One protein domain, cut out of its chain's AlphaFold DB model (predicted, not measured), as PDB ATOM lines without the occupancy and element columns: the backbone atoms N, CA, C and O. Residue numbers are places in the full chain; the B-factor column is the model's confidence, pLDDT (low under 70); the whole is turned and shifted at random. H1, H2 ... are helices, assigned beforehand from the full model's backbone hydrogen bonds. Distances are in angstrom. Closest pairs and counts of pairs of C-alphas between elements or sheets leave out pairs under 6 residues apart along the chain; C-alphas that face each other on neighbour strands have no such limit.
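Overview. This is residues 10 to 125 of the 156 residues of the protein "Variable large protein" of Borrelia crocidurae (strain Achema) (UniProt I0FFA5). H4 is the core, between the long helix H5, which crosses it, and the small H3; H1 runs beside H5, and H2 crosses H4 and H5. The 116 printed residues have five named helices, H1 to H5, and no named strand: all helix, compact, radius of gyration of the C-alphas 13.2 A, spans 41 by 27 by 27 A.

Arrangement. H1, residues 10 to 21, touches residues 104 to 112 alone of H5, residues 102 to 125, at a shallow tilt of 19 degrees, the same way; their closest C-alphas, Val 12 and Val 105, are 6.3 A apart. H2, residues 24 to 32, touches H5 about perpendicular, at 86 degrees, with residues 115 to 120 of H5 alone; closest C-alphas Gly 24 and Leu 116, 5.0 A. H3, residues 52 to 57, touches the hub H4, residues 72 to 84, at a steep tilt of 45 degrees; closest C-alphas Ala 52 and Gly 78, 4.1 A. In H1 to H5 every O i to N i+4 pair is within hydrogen-bond range.

Along the chain. H1 begins at C-alpha 10, (38.472, -10.694, 1.879). H5, 34.4 A long, ends at C-alpha 125, (9.245, -21.011, -19.051).

Size, cuts and confidence. The printed part has no cut. The links from H2 to H3, H3 to H4 and H4 to H5 are long. Fourteen residues, among them 65 to 70, have pLDDT under 70.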
ATOM      1  N   ALA A  10      38.344  -9.290   2.263       73.81
ATOM      2  CA  ALA A  10      38.472 -10.694   1.879       73.81
ATOM      3  C   ALA A  10      37.121 -11.416   1.699       73.81
ATOM      4  O   ALA A  10      37.029 -12.363   0.922       73.81
ATOM      5  N   ASP A  11      36.060 -10.983   2.380       78.50
ATOM      6  CA  ASP A  11      34.748 -11.621   2.283       78.50
ATOM      7  C   ASP A  11      34.034 -11.346   0.969       78.50
ATOM      8  O   ASP A  11      33.306 -12.207   0.480       78.50
ATOM      9  N   VAL A  12      34.232 -10.157   0.402       80.50
ATOM     10  CA  VAL A  12      33.644  -9.793  -0.891       80.50
ATOM     11  C   VAL A  12      34.252 -10.652  -1.995       80.50
ATOM     12  O   VAL A  12      33.526 -11.212  -2.815       80.50
ATOM     13  N   SER A  13      35.570 -10.863  -1.939       81.81
ATOM     14  CA  SER A  13      36.270 -11.770  -2.856       81.81
ATOM     15  C   SER A  13      35.770 -13.215  -2.728       81.81
ATOM     16  O   SER A  13      35.499 -13.865  -3.734       81.81
ATOM     17  N   LYS A  14      35.562 -13.720  -1.503       83.50
ATOM     18  CA  LYS A  14      34.983 -15.062  -1.287       83.50
ATOM     19  C   LYS A  14      33.550 -15.170  -1.807       83.50
ATOM     20  O   LYS A  14      33.201 -16.182  -2.409       83.50
ATOM     21  N   ALA A  15      32.729 -14.142  -1.593       85.88
ATOM     22  CA  ALA A  15      31.361 -14.109  -2.096       85.88
ATOM     23  C   ALA A  15      31.334 -14.165  -3.630       85.88
ATOM     24  O   ALA A  15      30.551 -14.927  -4.192       85.88
ATOM     25  N   ALA A  16      32.231 -13.432  -4.299       87.12
ATOM     26  CA  ALA A  16      32.385 -13.484  -5.753       87.12
ATOM     27  C   ALA A  16      32.728 -14.899  -6.246       87.12
ATOM     28  O   ALA A  16      32.088 -15.405  -7.167       87.12
ATOM     29  N   VAL A  17      33.691 -15.566  -5.595       88.25
ATOM     30  CA  VAL A  17      34.087 -16.946  -5.926       88.25
ATOM     31  C   VAL A  17      32.924 -17.923  -5.726       88.25
ATOM     32  O   VAL A  17      32.667 -18.757  -6.592       88.25
ATOM     33  N   ILE A  18      32.178 -17.795  -4.627       88.69
ATOM     34  CA  ILE A  18      30.990 -18.615  -4.356       88.69
ATOM     35  C   ILE A  18      29.922 -18.410  -5.438       88.69
ATOM     36  O   ILE A  18      29.411 -19.385  -5.981       88.69
ATOM     37  N   LEU A  19      29.606 -17.161  -5.794       90.00
ATOM     38  CA  LEU A  19      28.629 -16.850  -6.845       90.00
ATOM     39  C   LEU A  19      29.044 -17.412  -8.212       90.00
ATOM     40  O   LEU A  19      28.184 -17.828  -8.990       90.00
ATOM     41  N   ALA A  20      30.343 -17.417  -8.512       90.00
ATOM     42  CA  ALA A  20      30.867 -17.993  -9.745       90.00
ATOM     43  C   ALA A  20      30.731 -19.525  -9.770       90.00
ATOM     44  O   ALA A  20      30.412 -20.084 -10.817       90.00
ATOM     45  N   ALA A  21      30.914 -20.188  -8.625       90.19
ATOM     46  CA  ALA A  21      30.903 -21.647  -8.512       90.19
ATOM     47  C   ALA A  21      29.500 -22.279  -8.442       90.19
ATOM     48  O   ALA A  21      29.372 -23.480  -8.651       90.19
ATOM     49  N   VAL A  22      28.463 -21.501  -8.127       90.75
ATOM     50  CA  VAL A  22      27.104 -22.007  -7.866       90.75
ATOM     51  C   VAL A  22      26.156 -21.576  -8.979       90.75
ATOM     52  O   VAL A  22      26.093 -20.392  -9.298       90.75
ATOM     53  N   SER A  23      25.382 -22.498  -9.545       93.12
ATOM     54  CA  SER A  23      24.322 -22.203 -10.523       93.12
ATOM     55  C   SER A  23      23.107 -21.489  -9.907       93.12
ATOM     56  O   SER A  23      22.876 -21.522  -8.698       93.12
ATOM     57  N   GLY A  24      22.298 -20.829 -10.742       94.50
ATOM     58  CA  GLY A  24      21.063 -20.200 -10.262       94.50
ATOM     59  C   GLY A  24      20.055 -21.232  -9.742       94.50
ATOM     60  O   GLY A  24      19.346 -20.976  -8.771       94.50
ATOM     61  N   GLU A  25      20.038 -22.424 -10.333       94.12
ATOM     62  CA  GLU A  25      19.197 -23.550  -9.939       94.12
ATOM     63  C   GLU A  25      19.584 -24.098  -8.565       94.12
ATOM     64  O   GLU A  25      18.704 -24.321  -7.739       94.12
ATOM     65  N   GLU A  26      20.880 -24.257  -8.280       93.69
ATOM     66  CA  GLU A  26      21.353 -24.670  -6.951       93.69
ATOM     67  C   GLU A  26      21.004 -23.624  -5.884       93.69
ATOM     68  O   GLU A  26      20.606 -23.978  -4.770       93.69
ATOM     69  N   MET A  27      21.104 -22.329  -6.221       94.44
ATOM     70  CA  MET A  27      20.645 -21.250  -5.341       94.44
ATOM     71  C   MET A  27      19.143 -21.354  -5.072       94.44
ATOM     72  O   MET A  27      18.727 -21.318  -3.912       94.44
ATOM     73  N   LEU A  28      18.335 -21.505  -6.126       96.06
ATOM     74  CA  LEU A  28      16.883 -21.628  -6.025       96.06
ATOM     75  C   LEU A  28      16.489 -22.858  -5.200       96.06
ATOM     76  O   LEU A  28      15.673 -22.746  -4.288       96.06
ATOM     77  N   GLU A  29      17.108 -24.009  -5.453       94.56
ATOM     78  CA  GLU A  29      16.880 -25.234  -4.690       94.56
ATOM     79  C   GLU A  29      17.235 -25.044  -3.209       94.56
ATOM     80  O   GLU A  29      16.479 -25.454  -2.323       94.56
ATOM     81  N   SER A  30      18.362 -24.390  -2.915       93.38
ATOM     82  CA  SER A  30      18.756 -24.102  -1.537       93.38
ATOM     83  C   SER A  30      17.779 -23.157  -0.834       93.38
ATOM     84  O   SER A  30      17.545 -23.317   0.367       93.38
ATOM     85  N   ILE A  31      17.218 -22.179  -1.548       94.81
ATOM     86  CA  ILE A  31      16.194 -21.270  -1.017       94.81
ATOM     87  C   ILE A  31      14.906 -22.041  -0.733       94.81
ATOM     88  O   ILE A  31      14.408 -21.972   0.385       94.81
ATOM     89  N   VAL A  32      14.418 -22.838  -1.687       94.62
ATOM     90  CA  VAL A  32      13.188 -23.639  -1.541       94.62
ATOM     91  C   VAL A  32      13.285 -24.639  -0.384       94.62
ATOM     92  O   VAL A  32      12.291 -24.901   0.289       94.62
ATOM     93  N   LYS A  33      14.476 -25.188  -0.114       94.06
ATOM     94  CA  LYS A  33      14.717 -26.091   1.027       94.06
ATOM     95  C   LYS A  33      14.852 -25.374   2.376       94.06
ATOM     96  O   LYS A  33      14.844 -26.047   3.407       94.06
ATOM     97  N   SER A  34      15.026 -24.054   2.383       93.38
ATOM     98  CA  SER A  34      15.113 -23.262   3.615       93.38
ATOM     99  C   SER A  34      13.719 -23.019   4.197       93.38
ATOM    100  O   SER A  34      12.723 -23.061   3.478       93.38
ATOM    101  N   LYS A  35      13.637 -22.751   5.501       93.75
ATOM    102  CA  LYS A  35      12.367 -22.455   6.179       93.75
ATOM    103  C   LYS A  35      12.367 -21.027   6.695       93.75
ATOM    104  O   LYS A  35      13.356 -20.569   7.260       93.75
ATOM    105  N   ASP A  36      11.218 -20.363   6.631       87.00
ATOM    106  CA  ASP A  36      11.039 -19.028   7.217       87.00
ATOM    107  C   ASP A  36      11.252 -19.010   8.736       87.00
ATOM    108  O   ASP A  36      11.491 -17.952   9.314       87.00
ATOM    109  N   THR A  37      11.211 -20.165   9.402       91.12
ATOM    110  CA  THR A  37      11.508 -20.325  10.830       91.12
ATOM    111  C   THR A  37      12.984 -20.596  11.129       91.12
ATOM    112  O   THR A  37      13.353 -20.609  12.302       91.12
ATOM    113  N   ASP A  38      13.842 -20.757  10.114       90.38
ATOM    114  CA  ASP A  38      15.277 -20.983  10.317       90.38
ATOM    115  C   ASP A  38      15.886 -19.812  11.098       90.38
ATOM    116  O   ASP A  38      15.650 -18.641  10.779       90.38
ATOM    117  N   ALA A  39      16.649 -20.120  12.144       88.62
ATOM    118  CA  ALA A  39      17.309 -19.111  12.965       88.62
ATOM    119  C   ALA A  39      18.389 -18.373  12.162       88.62
ATOM    120  O   ALA A  39      18.965 -18.934  11.240       88.62
ATOM    121  N   ALA A  40      18.686 -17.127  12.524       87.50
ATOM    122  CA  ALA A  40      19.827 -16.399  11.971       87.50
ATOM    123  C   ALA A  40      21.153 -17.126  12.294       87.50
ATOM    124  O   ALA A  40      21.244 -17.822  13.306       87.50
ATOM    125  N   VAL A  41      22.194 -16.952  11.471       81.62
ATOM    126  CA  VAL A  41      23.518 -17.577  11.705       81.62
ATOM    127  C   VAL A  41      24.165 -17.065  13.007       81.62
ATOM    128  O   VAL A  41      24.943 -17.778  13.644       81.62
ATOM    129  N   GLY A  42      23.802 -15.857  13.454       77.44
ATOM    130  CA  GLY A  42      24.260 -15.296  14.728       77.44
ATOM    131  C   GLY A  42      25.740 -14.905  14.691       77.44
ATOM    132  O   GLY A  42      26.217 -14.353  13.702       77.44
ATOM    133  N   SER A  43      26.483 -15.150  15.771       74.69
ATOM    134  CA  SER A  43      27.902 -14.754  15.874       74.69
ATOM    135  C   SER A  43      28.885 -15.765  15.272       74.69
ATOM    136  O   SER A  43      30.081 -15.489  15.206       74.69
ATOM    137  N   SER A  44      28.403 -16.933  14.847       75.06
ATOM    138  CA  SER A  44      29.235 -18.006  14.296       75.06
ATOM    139  C   SER A  44      29.412 -17.853  12.792       75.06
ATOM    140  O   SER A  44      28.514 -17.388  12.095       75.06
ATOM    141  N   ASN A  45      30.552 -18.296  12.261       77.25
ATOM    142  CA  ASN A  45      30.704 -18.392  10.813       77.25
ATOM    143  C   ASN A  45      29.643 -19.355  10.237       77.25
ATOM    144  O   ASN A  45      29.321 -20.363  10.882       77.25
ATOM    145  N   PRO A  46      29.135 -19.087   9.019       78.75
ATOM    146  CA  PRO A  46      28.341 -20.051   8.268       78.75
ATOM    147  C   PRO A  46      28.995 -21.443   8.249       78.75
ATOM    148  O   PRO A  46      30.217 -21.544   8.157       78.75
ATOM    149  N   ASN A  47      28.208 -22.516   8.330       79.62
ATOM    150  CA  ASN A  47      28.696 -23.900   8.339       79.62
ATOM    151  C   ASN A  47      27.729 -24.850   7.596       79.62
ATOM    152  O   ASN A  47      26.764 -24.393   6.990       79.62
ATOM    153  N   VAL A  48      27.959 -26.172   7.630       80.62
ATOM    154  CA  VAL A  48      27.093 -27.197   6.992       80.62
ATOM    155  C   VAL A  48      25.586 -27.010   7.205       80.62
ATOM    156  O   VAL A  48      24.812 -27.360   6.315       80.62
ATOM    157  N   SER A  49      25.170 -26.509   8.368       84.75
ATOM    158  CA  SER A  49      23.762 -26.337   8.734       84.75
ATOM    159  C   SER A  49      23.184 -24.989   8.304       84.75
ATOM    160  O   SER A  49      21.987 -24.760   8.460       84.75
ATOM    161  N   THR A  50      24.001 -24.094   7.742       87.06
ATOM    162  CA  THR A  50      23.531 -22.814   7.217       87.06
ATOM    163  C   THR A  50      22.620 -23.043   6.015       87.06
ATOM    164  O   THR A  50      23.014 -23.636   5.010       87.06
ATOM    165  N   THR A  51      21.397 -22.537   6.127       90.81
ATOM    166  CA  THR A  51      20.400 -22.462   5.065       90.81
ATOM    167  C   THR A  51      20.465 -21.084   4.408       90.81
ATOM    168  O   THR A  51      21.104 -20.158   4.921       90.81
ATOM    169  N   ALA A  52      19.816 -20.924   3.253       91.69
ATOM    170  CA  ALA A  52      19.771 -19.620   2.596       91.69
ATOM    171  C   ALA A  52      19.027 -18.595   3.463       91.69
ATOM    172  O   ALA A  52      19.450 -17.444   3.564       91.69
ATOM    173  N   MET A  53      17.964 -19.033   4.147       91.69
ATOM    174  CA  MET A  53      17.195 -18.173   5.042       91.69
ATOM    175  C   MET A  53      17.985 -17.785   6.295       91.69
ATOM    176  O   MET A  53      17.974 -16.611   6.670       91.69
ATOM    177  N   SER A  54      18.713 -18.718   6.923       89.50
ATOM    178  CA  SER A  54      19.526 -18.373   8.095       89.50
ATOM    179  C   SER A  54      20.598 -17.342   7.757       89.50
ATOM    180  O   SER A  54      20.757 -16.362   8.490       89.50
ATOM    181  N   PHE A  55      21.266 -17.499   6.608       88.19
ATOM    182  CA  PHE A  55      22.239 -16.524   6.107       88.19
ATOM    183  C   PHE A  55      21.598 -15.164   5.795       88.19
ATOM    184  O   PHE A  55      22.129 -14.129   6.194       88.19
ATOM    185  N   ALA A  56      20.443 -15.142   5.120       89.44
ATOM    186  CA  ALA A  56      19.745 -13.903   4.760       89.44
ATOM    187  C   ALA A  56      19.222 -13.122   5.977       89.44
ATOM    188  O   ALA A  56      19.184 -11.887   5.968       89.44
ATOM    189  N   LYS A  57      18.808 -13.826   7.034       87.00
ATOM    190  CA  LYS A  57      18.376 -13.195   8.288       87.00
ATOM    191  C   LYS A  57      19.523 -12.505   9.003       87.00
ATOM    192  O   LYS A  57      19.299 -11.424   9.545       87.00
ATOM    193  N   GLY A  58      20.718 -13.083   8.927       77.12
ATOM    194  CA  GLY A  58      21.933 -12.373   9.269       77.12
ATOM    195  C   GLY A  58      22.790 -12.961  10.374       77.12
ATOM    196  O   GLY A  58      22.575 -14.077  10.850       77.12
ATOM    197  N   GLY A  59      23.801 -12.189  10.757       73.12
ATOM    198  CA  GLY A  59      24.775 -12.542  11.775       73.12
ATOM    199  C   GLY A  59      25.932 -11.548  11.863       73.12
ATOM    200  O   GLY A  59      26.187 -10.767  10.942       73.12
ATOM    201  N   GLN A  60      26.659 -11.635  12.978       67.00
ATOM    202  CA  GLN A  60      27.820 -10.804  13.313       67.00
ATOM    203  C   GLN A  60      29.145 -11.389  12.823       67.00
ATOM    204  O   GLN A  60      30.193 -10.757  12.944       67.00
ATOM    205  N   ALA A  61      29.119 -12.600  12.269       64.75
ATOM    206  CA  ALA A  61      30.318 -13.272  11.810       64.75
ATOM    207  C   ALA A  61      30.935 -12.574  10.592       64.75
ATOM    208  O   ALA A  61      30.349 -12.484   9.512       64.75
ATOM    209  N   VAL A  62      32.168 -12.113  10.778       59.97
ATOM    210  CA  VAL A  62      32.935 -11.314   9.813       59.97
ATOM    211  C   VAL A  62      33.616 -12.164   8.736       59.97
ATOM    212  O   VAL A  62      34.517 -11.671   8.071       59.97
ATOM    213  N   ASN A  63      33.262 -13.448   8.606       65.38
ATOM    214  CA  ASN A  63      33.881 -14.347   7.638       65.38
ATOM    215  C   ASN A  63      32.839 -15.194   6.903       65.38
ATOM    216  O   ASN A  63      32.108 -15.973   7.519       65.38
ATOM    217  N   LEU A  64      32.842 -15.128   5.568       71.75
ATOM    218  CA  LEU A  64      32.339 -16.244   4.761       71.75
ATOM    219  C   LEU A  64      33.320 -17.400   4.991       71.75
ATOM    220  O   LEU A  64      34.526 -17.229   4.793       71.75
ATOM    221  N   ALA A  65      32.830 -18.521   5.521       57.94
ATOM    222  CA  ALA A  65      33.682 -19.605   5.997       57.94
ATOM    223  C   ALA A  65      34.682 -20.076   4.926       57.94
ATOM    224  O   ALA A  65      34.336 -20.235   3.760       57.94
ATOM    225  N   ASN A  66      35.932 -20.294   5.349       51.53
ATOM    226  CA  ASN A  66      37.066 -20.673   4.492       51.53
ATOM    227  C   ASN A  66      37.074 -22.154   4.082       51.53
ATOM    228  O   ASN A  66      37.986 -22.577   3.381       51.53
ATOM    229  N   ASN A  67      36.113 -22.947   4.549       42.75
ATOM    230  CA  ASN A  67      36.072 -24.382   4.302       42.75
ATOM    231  C   ASN A  67      34.773 -24.750   3.595       42.75
ATOM    232  O   ASN A  67      33.780 -24.042   3.738       42.75
ATOM    233  N   ALA A  68      34.806 -25.858   2.855       47.25
ATOM    234  CA  ALA A  68      33.793 -26.394   1.937       47.25
ATOM    235  C   ALA A  68      32.365 -26.623   2.498       47.25
ATOM    236  O   ALA A  68      31.576 -27.359   1.912       47.25
ATOM    237  N   THR A  69      32.008 -26.024   3.625       52.25
ATOM    238  CA  THR A  69      30.755 -26.186   4.350       52.25
ATOM    239  C   THR A  69      30.527 -24.918   5.182       52.25
ATOM    240  O   THR A  69      31.163 -24.748   6.221       52.25
ATOM    241  N   PRO A  70      29.714 -23.955   4.712       58.53
ATOM    242  CA  PRO A  70      28.317 -24.049   4.277       58.53
ATOM    243  C   PRO A  70      28.145 -24.452   2.819       58.53
ATOM    244  O   PRO A  70      29.044 -24.258   2.005       58.53
ATOM    245  N   LYS A  71      26.964 -24.979   2.467       75.06
ATOM    246  CA  LYS A  71      26.602 -25.184   1.058       75.06
ATOM    247  C   LYS A  71      26.778 -23.840   0.352       75.06
ATOM    248  O   LYS A  71      26.073 -22.895   0.686       75.06
ATOM    249  N   ALA A  72      27.720 -23.735  -0.585       86.12
ATOM    250  CA  ALA A  72      27.978 -22.505  -1.338       86.12
ATOM    251  C   ALA A  72      26.670 -21.924  -1.917       86.12
ATOM    252  O   ALA A  72      26.448 -20.716  -1.879       86.12
ATOM    253  N   ALA A  73      25.749 -22.809  -2.314       89.44
ATOM    254  CA  ALA A  73      24.382 -22.490  -2.709       89.44
ATOM    255  C   ALA A  73      23.536 -21.780  -1.640       89.44
ATOM    256  O   ALA A  73      22.799 -20.855  -1.968       89.44
ATOM    257  N   ALA A  74      23.663 -22.154  -0.366       90.31
ATOM    258  CA  ALA A  74      22.977 -21.493   0.741       90.31
ATOM    259  C   ALA A  74      23.518 -20.079   0.973       90.31
ATOM    260  O   ALA A  74      22.738 -19.149   1.150       90.31
ATOM    261  N   VAL A  75      24.837 -19.891   0.909       89.38
ATOM    262  CA  VAL A  75      25.439 -18.552   1.028       89.38
ATOM    263  C   VAL A  75      25.031 -17.676  -0.157       89.38
ATOM    264  O   VAL A  75      24.538 -16.572   0.051       89.38
ATOM    265  N   ALA A  76      25.161 -18.172  -1.389       91.12
ATOM    266  CA  ALA A  76      24.755 -17.443  -2.591       91.12
ATOM    267  C   ALA A  76      23.250 -17.113  -2.586       91.12
ATOM    268  O   ALA A  76      22.863 -15.970  -2.836       91.12
ATOM    269  N   GLY A  77      22.402 -18.084  -2.233       92.75
ATOM    270  CA  GLY A  77      20.960 -17.893  -2.087       92.75
ATOM    271  C   GLY A  77      20.615 -16.876  -0.998       92.75
ATOM    272  O   GLY A  77      19.779 -16.004  -1.213       92.75
ATOM    273  N   GLY A  78      21.306 -16.917   0.142       91.62
ATOM    274  CA  GLY A  78      21.122 -15.949   1.219       91.62
ATOM    275  C   GLY A  78      21.554 -14.528   0.841       91.62
ATOM    276  O   GLY A  78      20.860 -13.571   1.186       91.62
ATOM    277  N   ILE A  79      22.649 -14.377   0.082       91.12
ATOM    278  CA  ILE A  79      23.069 -13.091  -0.505       91.12
ATOM    279  C   ILE A  79      21.974 -12.551  -1.432       91.12
ATOM    280  O   ILE A  79      21.609 -11.381  -1.312       91.12
ATOM    281  N   ALA A  80      21.426 -13.391  -2.317       94.50
ATOM    282  CA  ALA A  80      20.346 -12.998  -3.223       94.50
ATOM    283  C   ALA A  80      19.094 -12.554  -2.455       94.50
ATOM    284  O   ALA A  80      18.572 -11.470  -2.708       94.50
ATOM    285  N   LEU A  81      18.649 -13.343  -1.469       93.19
ATOM    286  CA  LEU A  81      17.509 -12.989  -0.622       93.19
ATOM    287  C   LEU A  81      17.738 -11.649   0.083       93.19
ATOM    288  O   LEU A  81      16.876 -10.775   0.030       93.19
ATOM    289  N   ARG A  82      18.913 -11.439   0.691       89.62
ATOM    290  CA  ARG A  82      19.233 -10.169   1.357       89.62
ATOM    291  C   ARG A  82      19.225  -8.994   0.380       89.62
ATOM    292  O   ARG A  82      18.741  -7.936   0.748       89.62
ATOM    293  N   ALA A  83      19.726  -9.173  -0.841       90.94
ATOM    294  CA  ALA A  83      19.742  -8.120  -1.855       90.94
ATOM    295  C   ALA A  83      18.337  -7.727  -2.354       90.94
ATOM    296  O   ALA A  83      18.143  -6.596  -2.794       90.94
ATOM    297  N   LEU A  84      17.364  -8.641  -2.281       91.88
ATOM    298  CA  LEU A  84      15.989  -8.416  -2.738       91.88
ATOM    299  C   LEU A  84      15.077  -7.799  -1.665       91.88
ATOM    300  O   LEU A  84      14.073  -7.167  -1.997       91.88
ATOM    301  N   VAL A  85      15.393  -7.959  -0.376       87.12
ATOM    302  CA  VAL A  85      14.590  -7.369   0.706       87.12
ATOM    303  C   VAL A  85      14.924  -5.884   0.863       87.12
ATOM    304  O   VAL A  85      16.081  -5.506   0.983       87.12
ATOM    305  N   LYS A  86      13.899  -5.028   0.959       79.88
ATOM    306  CA  LYS A  86      14.041  -3.560   1.075       79.88
ATOM    307  C   LYS A  86      14.975  -3.095   2.203       79.88
ATOM    308  O   LYS A  86      15.696  -2.116   2.044       79.88
ATOM    309  N   SER A  87      14.925  -3.757   3.357       78.94
ATOM    310  CA  SER A  87      15.796  -3.486   4.511       78.94
ATOM    311  C   SER A  87      17.066  -4.339   4.520       78.94
ATOM    312  O   SER A  87      17.903  -4.196   5.413       78.94
ATOM    313  N   GLY A  88      17.216  -5.232   3.545       74.75
ATOM    314  CA  GLY A  88      18.358  -6.106   3.424       74.75
ATOM    315  C   GLY A  88      19.584  -5.320   2.989       74.75
ATOM    316  O   GLY A  88      19.655  -4.763   1.898       74.75
ATOM    317  N   LYS A  89      20.567  -5.249   3.883       77.06
ATOM    318  CA  LYS A  89      21.879  -4.685   3.590       77.06
ATOM    319  C   LYS A  89      22.926  -5.772   3.664       77.06
ATOM    320  O   LYS A  89      22.872  -6.664   4.513       77.06
ATOM    321  N   LEU A  90      23.866  -5.655   2.747       80.94
ATOM    322  CA  LEU A  90      25.106  -6.385   2.719       80.94
ATOM    323  C   LEU A  90      26.174  -5.453   3.309       80.94
ATOM    324  O   LEU A  90      26.307  -4.321   2.838       80.94
ATOM    325  N   ALA A  91      26.880  -5.865   4.365       75.25
ATOM    326  CA  ALA A  91      27.851  -4.968   4.981       75.25
ATOM    327  C   ALA A  91      29.058  -4.735   4.068       75.25
ATOM    328  O   ALA A  91      29.570  -5.665   3.444       75.25
ATOM    329  N   SER A  92      29.523  -3.490   4.047       71.31
ATOM    330  CA  SER A  92      30.849  -3.098   3.574       71.31
ATOM    331  C   SER A  92      31.734  -2.826   4.785       71.31
ATOM    332  O   SER A  92      31.233  -2.509   5.865       71.31
ATOM    333  N   GLY A  93      33.041  -3.009   4.643       65.88
ATOM    334  CA  GLY A  93      34.001  -2.638   5.691       65.88
ATOM    335  C   GLY A  93      35.170  -1.824   5.165       65.88
ATOM    336  O   GLY A  93      36.145  -1.638   5.885       65.88
ATOM    337  N   ALA A  94      35.072  -1.329   3.930       68.62
ATOM    338  CA  ALA A  94      36.073  -0.468   3.326       68.62
ATOM    339  C   ALA A  94      35.442   0.816   2.778       68.62
ATOM    340  O   ALA A  94      34.253   0.855   2.453       68.62
ATOM    341  N   ALA A  95      36.262   1.863   2.668       72.94
ATOM    342  CA  ALA A  95      35.882   3.119   2.032       72.94
ATOM    343  C   ALA A  95      35.503   2.909   0.553       72.94
ATOM    344  O   ALA A  95      35.917   1.934  -0.076       72.94
ATOM    345  N   ASP A  96      34.758   3.852  -0.027       69.19
ATOM    346  CA  ASP A  96      34.109   3.721  -1.343       69.19
ATOM    347  C   ASP A  96      35.044   3.452  -2.538       69.19
ATOM    348  O   ASP A  96      34.572   3.083  -3.612       69.19
ATOM    349  N   SER A  97      36.358   3.621  -2.368       71.81
ATOM    350  CA  SER A  97      37.391   3.401  -3.400       71.81
ATOM    351  C   SER A  97      38.329   2.227  -3.091       71.81
ATOM    352  O   SER A  97      39.399   2.117  -3.682       71.81
ATOM    353  N   SER A  98      37.976   1.374  -2.129       72.75
ATOM    354  CA  SER A  98      38.807   0.257  -1.669       72.75
ATOM    355  C   SER A  98      38.111  -1.088  -1.871       72.75
ATOM    356  O   SER A  98      36.884  -1.161  -1.960       72.75
ATOM    357  N   GLN A  99      38.892  -2.169  -1.923       67.12
ATOM    358  CA  GLN A  99      38.345  -3.525  -1.957       67.12
ATOM    359  C   GLN A  99      37.450  -3.753  -0.732       67.12
ATOM    360  O   GLN A  99      37.841  -3.440   0.392       67.12
ATOM    361  N   GLY A 100      36.251  -4.290  -0.936       70.62
ATOM    362  CA  GLY A 100      35.224  -4.379   0.101       70.62
ATOM    363  C   GLY A 100      34.372  -3.117   0.264       70.62
ATOM    364  O   GLY A 100      33.653  -3.003   1.264       70.62
ATOM    365  N   SER A 101      34.459  -2.173  -0.682       78.00
ATOM    366  CA  SER A 101      33.624  -0.966  -0.719       78.00
ATOM    367  C   SER A 101      32.140  -1.300  -0.852       78.00
ATOM    368  O   SER A 101      31.747  -2.369  -1.331       78.00
ATOM    369  N   GLY A 102      31.288  -0.332  -0.499       78.62
ATOM    370  CA  GLY A 102      29.843  -0.439  -0.702       78.62
ATOM    371  C   GLY A 102      29.454  -0.770  -2.148       78.62
ATOM    372  O   GLY A 102      28.501  -1.517  -2.359       78.62
ATOM    373  N   LYS A 103      30.215  -0.288  -3.141       81.69
ATOM    374  CA  LYS A 103      29.961  -0.557  -4.567       81.69
ATOM    375  C   LYS A 103      30.195  -2.022  -4.934       81.69
ATOM    376  O   LYS A 103      29.333  -2.627  -5.564       81.69
ATOM    377  N   GLU A 104      31.324  -2.603  -4.526       82.75
ATOM    378  CA  GLU A 104      31.614  -4.018  -4.802       82.75
ATOM    379  C   GLU A 104      30.599  -4.930  -4.111       82.75
ATOM    380  O   GLU A 104      30.043  -5.839  -4.724       82.75
ATOM    381  N   VAL A 105      30.290  -4.624  -2.851       84.75
ATOM    382  CA  VAL A 105      29.289  -5.331  -2.048       84.75
ATOM    383  C   VAL A 105      27.905  -5.312  -2.707       84.75
ATOM    384  O   VAL A 105      27.239  -6.347  -2.786       84.75
ATOM    385  N   GLN A 106      27.470  -4.157  -3.215       86.38
ATOM    386  CA  GLN A 106      26.216  -4.048  -3.962       86.38
ATOM    387  C   GLN A 106      26.267  -4.829  -5.277       86.38
ATOM    388  O   GLN A 106      25.297  -5.507  -5.609       86.38
ATOM    389  N   GLY A 107      27.397  -4.797  -5.988       88.94
ATOM    390  CA  GLY A 107      27.603  -5.582  -7.206       88.94
ATOM    391  C   GLY A 107      27.435  -7.087  -6.974       88.94
ATOM    392  O   GLY A 107      26.776  -7.760  -7.770       88.94
ATOM    393  N   ILE A 108      27.941  -7.608  -5.852       90.06
ATOM    394  CA  ILE A 108      27.714  -9.000  -5.433       90.06
ATOM    395  C   ILE A 108      26.224  -9.275  -5.215       90.06
ATOM    396  O   ILE A 108      25.701 -10.260  -5.736       90.06
ATOM    397  N   GLY A 109      25.526  -8.393  -4.493       91.38
ATOM    398  CA  GLY A 109      24.085  -8.521  -4.265       91.38
ATOM    399  C   GLY A 109      23.279  -8.552  -5.566       91.38
ATOM    400  O   GLY A 109      22.467  -9.454  -5.765       91.38
ATOM    401  N   VAL A 110      23.551  -7.616  -6.481       92.88
ATOM    402  CA  VAL A 110      22.899  -7.539  -7.801       92.88
ATOM    403  C   VAL A 110      23.182  -8.790  -8.631       92.88
ATOM    404  O   VAL A 110      22.267  -9.353  -9.226       92.88
ATOM    405  N   THR A 111      24.428  -9.263  -8.642       95.06
ATOM    406  CA  THR A 111      24.809 -10.467  -9.395       95.06
ATOM    407  C   THR A 111      24.079 -11.703  -8.872       95.06
ATOM    408  O   THR A 111      23.532 -12.471  -9.665       95.06
ATOM    409  N   ALA A 112      24.010 -11.880  -7.548       94.94
ATOM    410  CA  ALA A 112      23.270 -12.982  -6.934       94.94
ATOM    411  C   ALA A 112      21.772 -12.909  -7.268       94.94
ATOM    412  O   ALA A 112      21.176 -13.912  -7.666       94.94
ATOM    413  N   ALA A 113      21.170 -11.722  -7.140       96.19
ATOM    414  CA  ALA A 113      19.757 -11.501  -7.432       96.19
ATOM    415  C   ALA A 113      19.423 -11.815  -8.898       96.19
ATOM    416  O   ALA A 113      18.499 -12.579  -9.163       96.19
ATOM    417  N   ASN A 114      20.212 -11.305  -9.849       97.25
ATOM    418  CA  ASN A 114      20.001 -11.565 -11.273       97.25
ATOM    419  C   ASN A 114      20.124 -13.056 -11.607       97.25
ATOM    420  O   ASN A 114      19.289 -13.594 -12.330       97.25
ATOM    421  N   LYS A 115      21.121 -13.746 -11.040       97.06
ATOM    422  CA  LYS A 115      21.307 -15.188 -11.248       97.06
ATOM    423  C   LYS A 115      20.117 -16.007 -10.735       97.06
ATOM    424  O   LYS A 115      19.684 -16.940 -11.406       97.06
ATOM    425  N   LEU A 116      19.559 -15.630  -9.581       97.62
ATOM    426  CA  LEU A 116      18.346 -16.245  -9.038       97.62
ATOM    427  C   LEU A 116      17.120 -15.989  -9.929       97.62
ATOM    428  O   LEU A 116      16.349 -16.910 -10.186       97.62
ATOM    429  N   LEU A 117      16.942 -14.753 -10.405       98.00
ATOM    430  CA  LEU A 117      15.809 -14.384 -11.257       98.00
ATOM    431  C   LEU A 117      15.814 -15.148 -12.585       98.00
ATOM    432  O   LEU A 117      14.755 -15.604 -13.007       98.00
ATOM    433  N   VAL A 118      16.987 -15.367 -13.188       98.25
ATOM    434  CA  VAL A 118      17.122 -16.196 -14.399       98.25
ATOM    435  C   VAL A 118      16.694 -17.645 -14.135       98.25
ATOM    436  O   VAL A 118      15.923 -18.205 -14.908       98.25
ATOM    437  N   ALA A 119      17.109 -18.243 -13.014       97.62
ATOM    438  CA  ALA A 119      16.689 -19.606 -12.673       97.62
ATOM    439  C   ALA A 119      15.168 -19.718 -12.453       97.62
ATOM    440  O   ALA A 119      14.539 -20.692 -12.875       97.62
ATOM    441  N   ILE A 120      14.555 -18.709 -11.824       97.94
ATOM    442  CA  ILE A 120      13.094 -18.629 -11.668       97.94
ATOM    443  C   ILE A 120      12.417 -18.506 -13.040       97.94
ATOM    444  O   ILE A 120      11.451 -19.223 -13.315       97.94
ATOM    445  N   GLU A 121      12.932 -17.636 -13.910       98.19
ATOM    446  CA  GLU A 121      12.432 -17.449 -15.273       98.19
ATOM    447  C   GLU A 121      12.455 -18.765 -16.065       98.19
ATOM    448  O   GLU A 121      11.467 -19.119 -16.715       98.19
ATOM    449  N   ASP A 122      13.534 -19.538 -15.959       97.81
ATOM    450  CA  ASP A 122      13.672 -20.820 -16.647       97.81
ATOM    451  C   ASP A 122      12.682 -21.876 -16.139       97.81
ATOM    452  O   ASP A 122      12.093 -22.612 -16.942       97.81
ATOM    453  N   VAL A 123      12.433 -21.937 -14.827       97.12
ATOM    454  CA  VAL A 123      11.397 -22.815 -14.249       97.12
ATOM    455  C   VAL A 123      10.003 -22.414 -14.740       97.12
ATOM    456  O   VAL A 123       9.210 -23.282 -15.132       97.12
ATOM    457  N   MET A 124       9.706 -21.113 -14.784       98.00
ATOM    458  CA  MET A 124       8.432 -20.604 -15.297       98.00
ATOM    459  C   MET A 124       8.246 -20.948 -16.778       98.00
ATOM    460  O   MET A 124       7.214 -21.510 -17.151       98.00
ATOM    461  N   LYS A 125       9.259 -20.689 -17.615       98.19
ATOM    462  CA  LYS A 125       9.245 -21.011 -19.051       98.19
ATOM    463  C   LYS A 125       8.980 -22.493 -19.298       98.19
ATOM    464  O   LYS A 125       8.098 -22.830 -20.089       98.19
TER     465      LYS A 125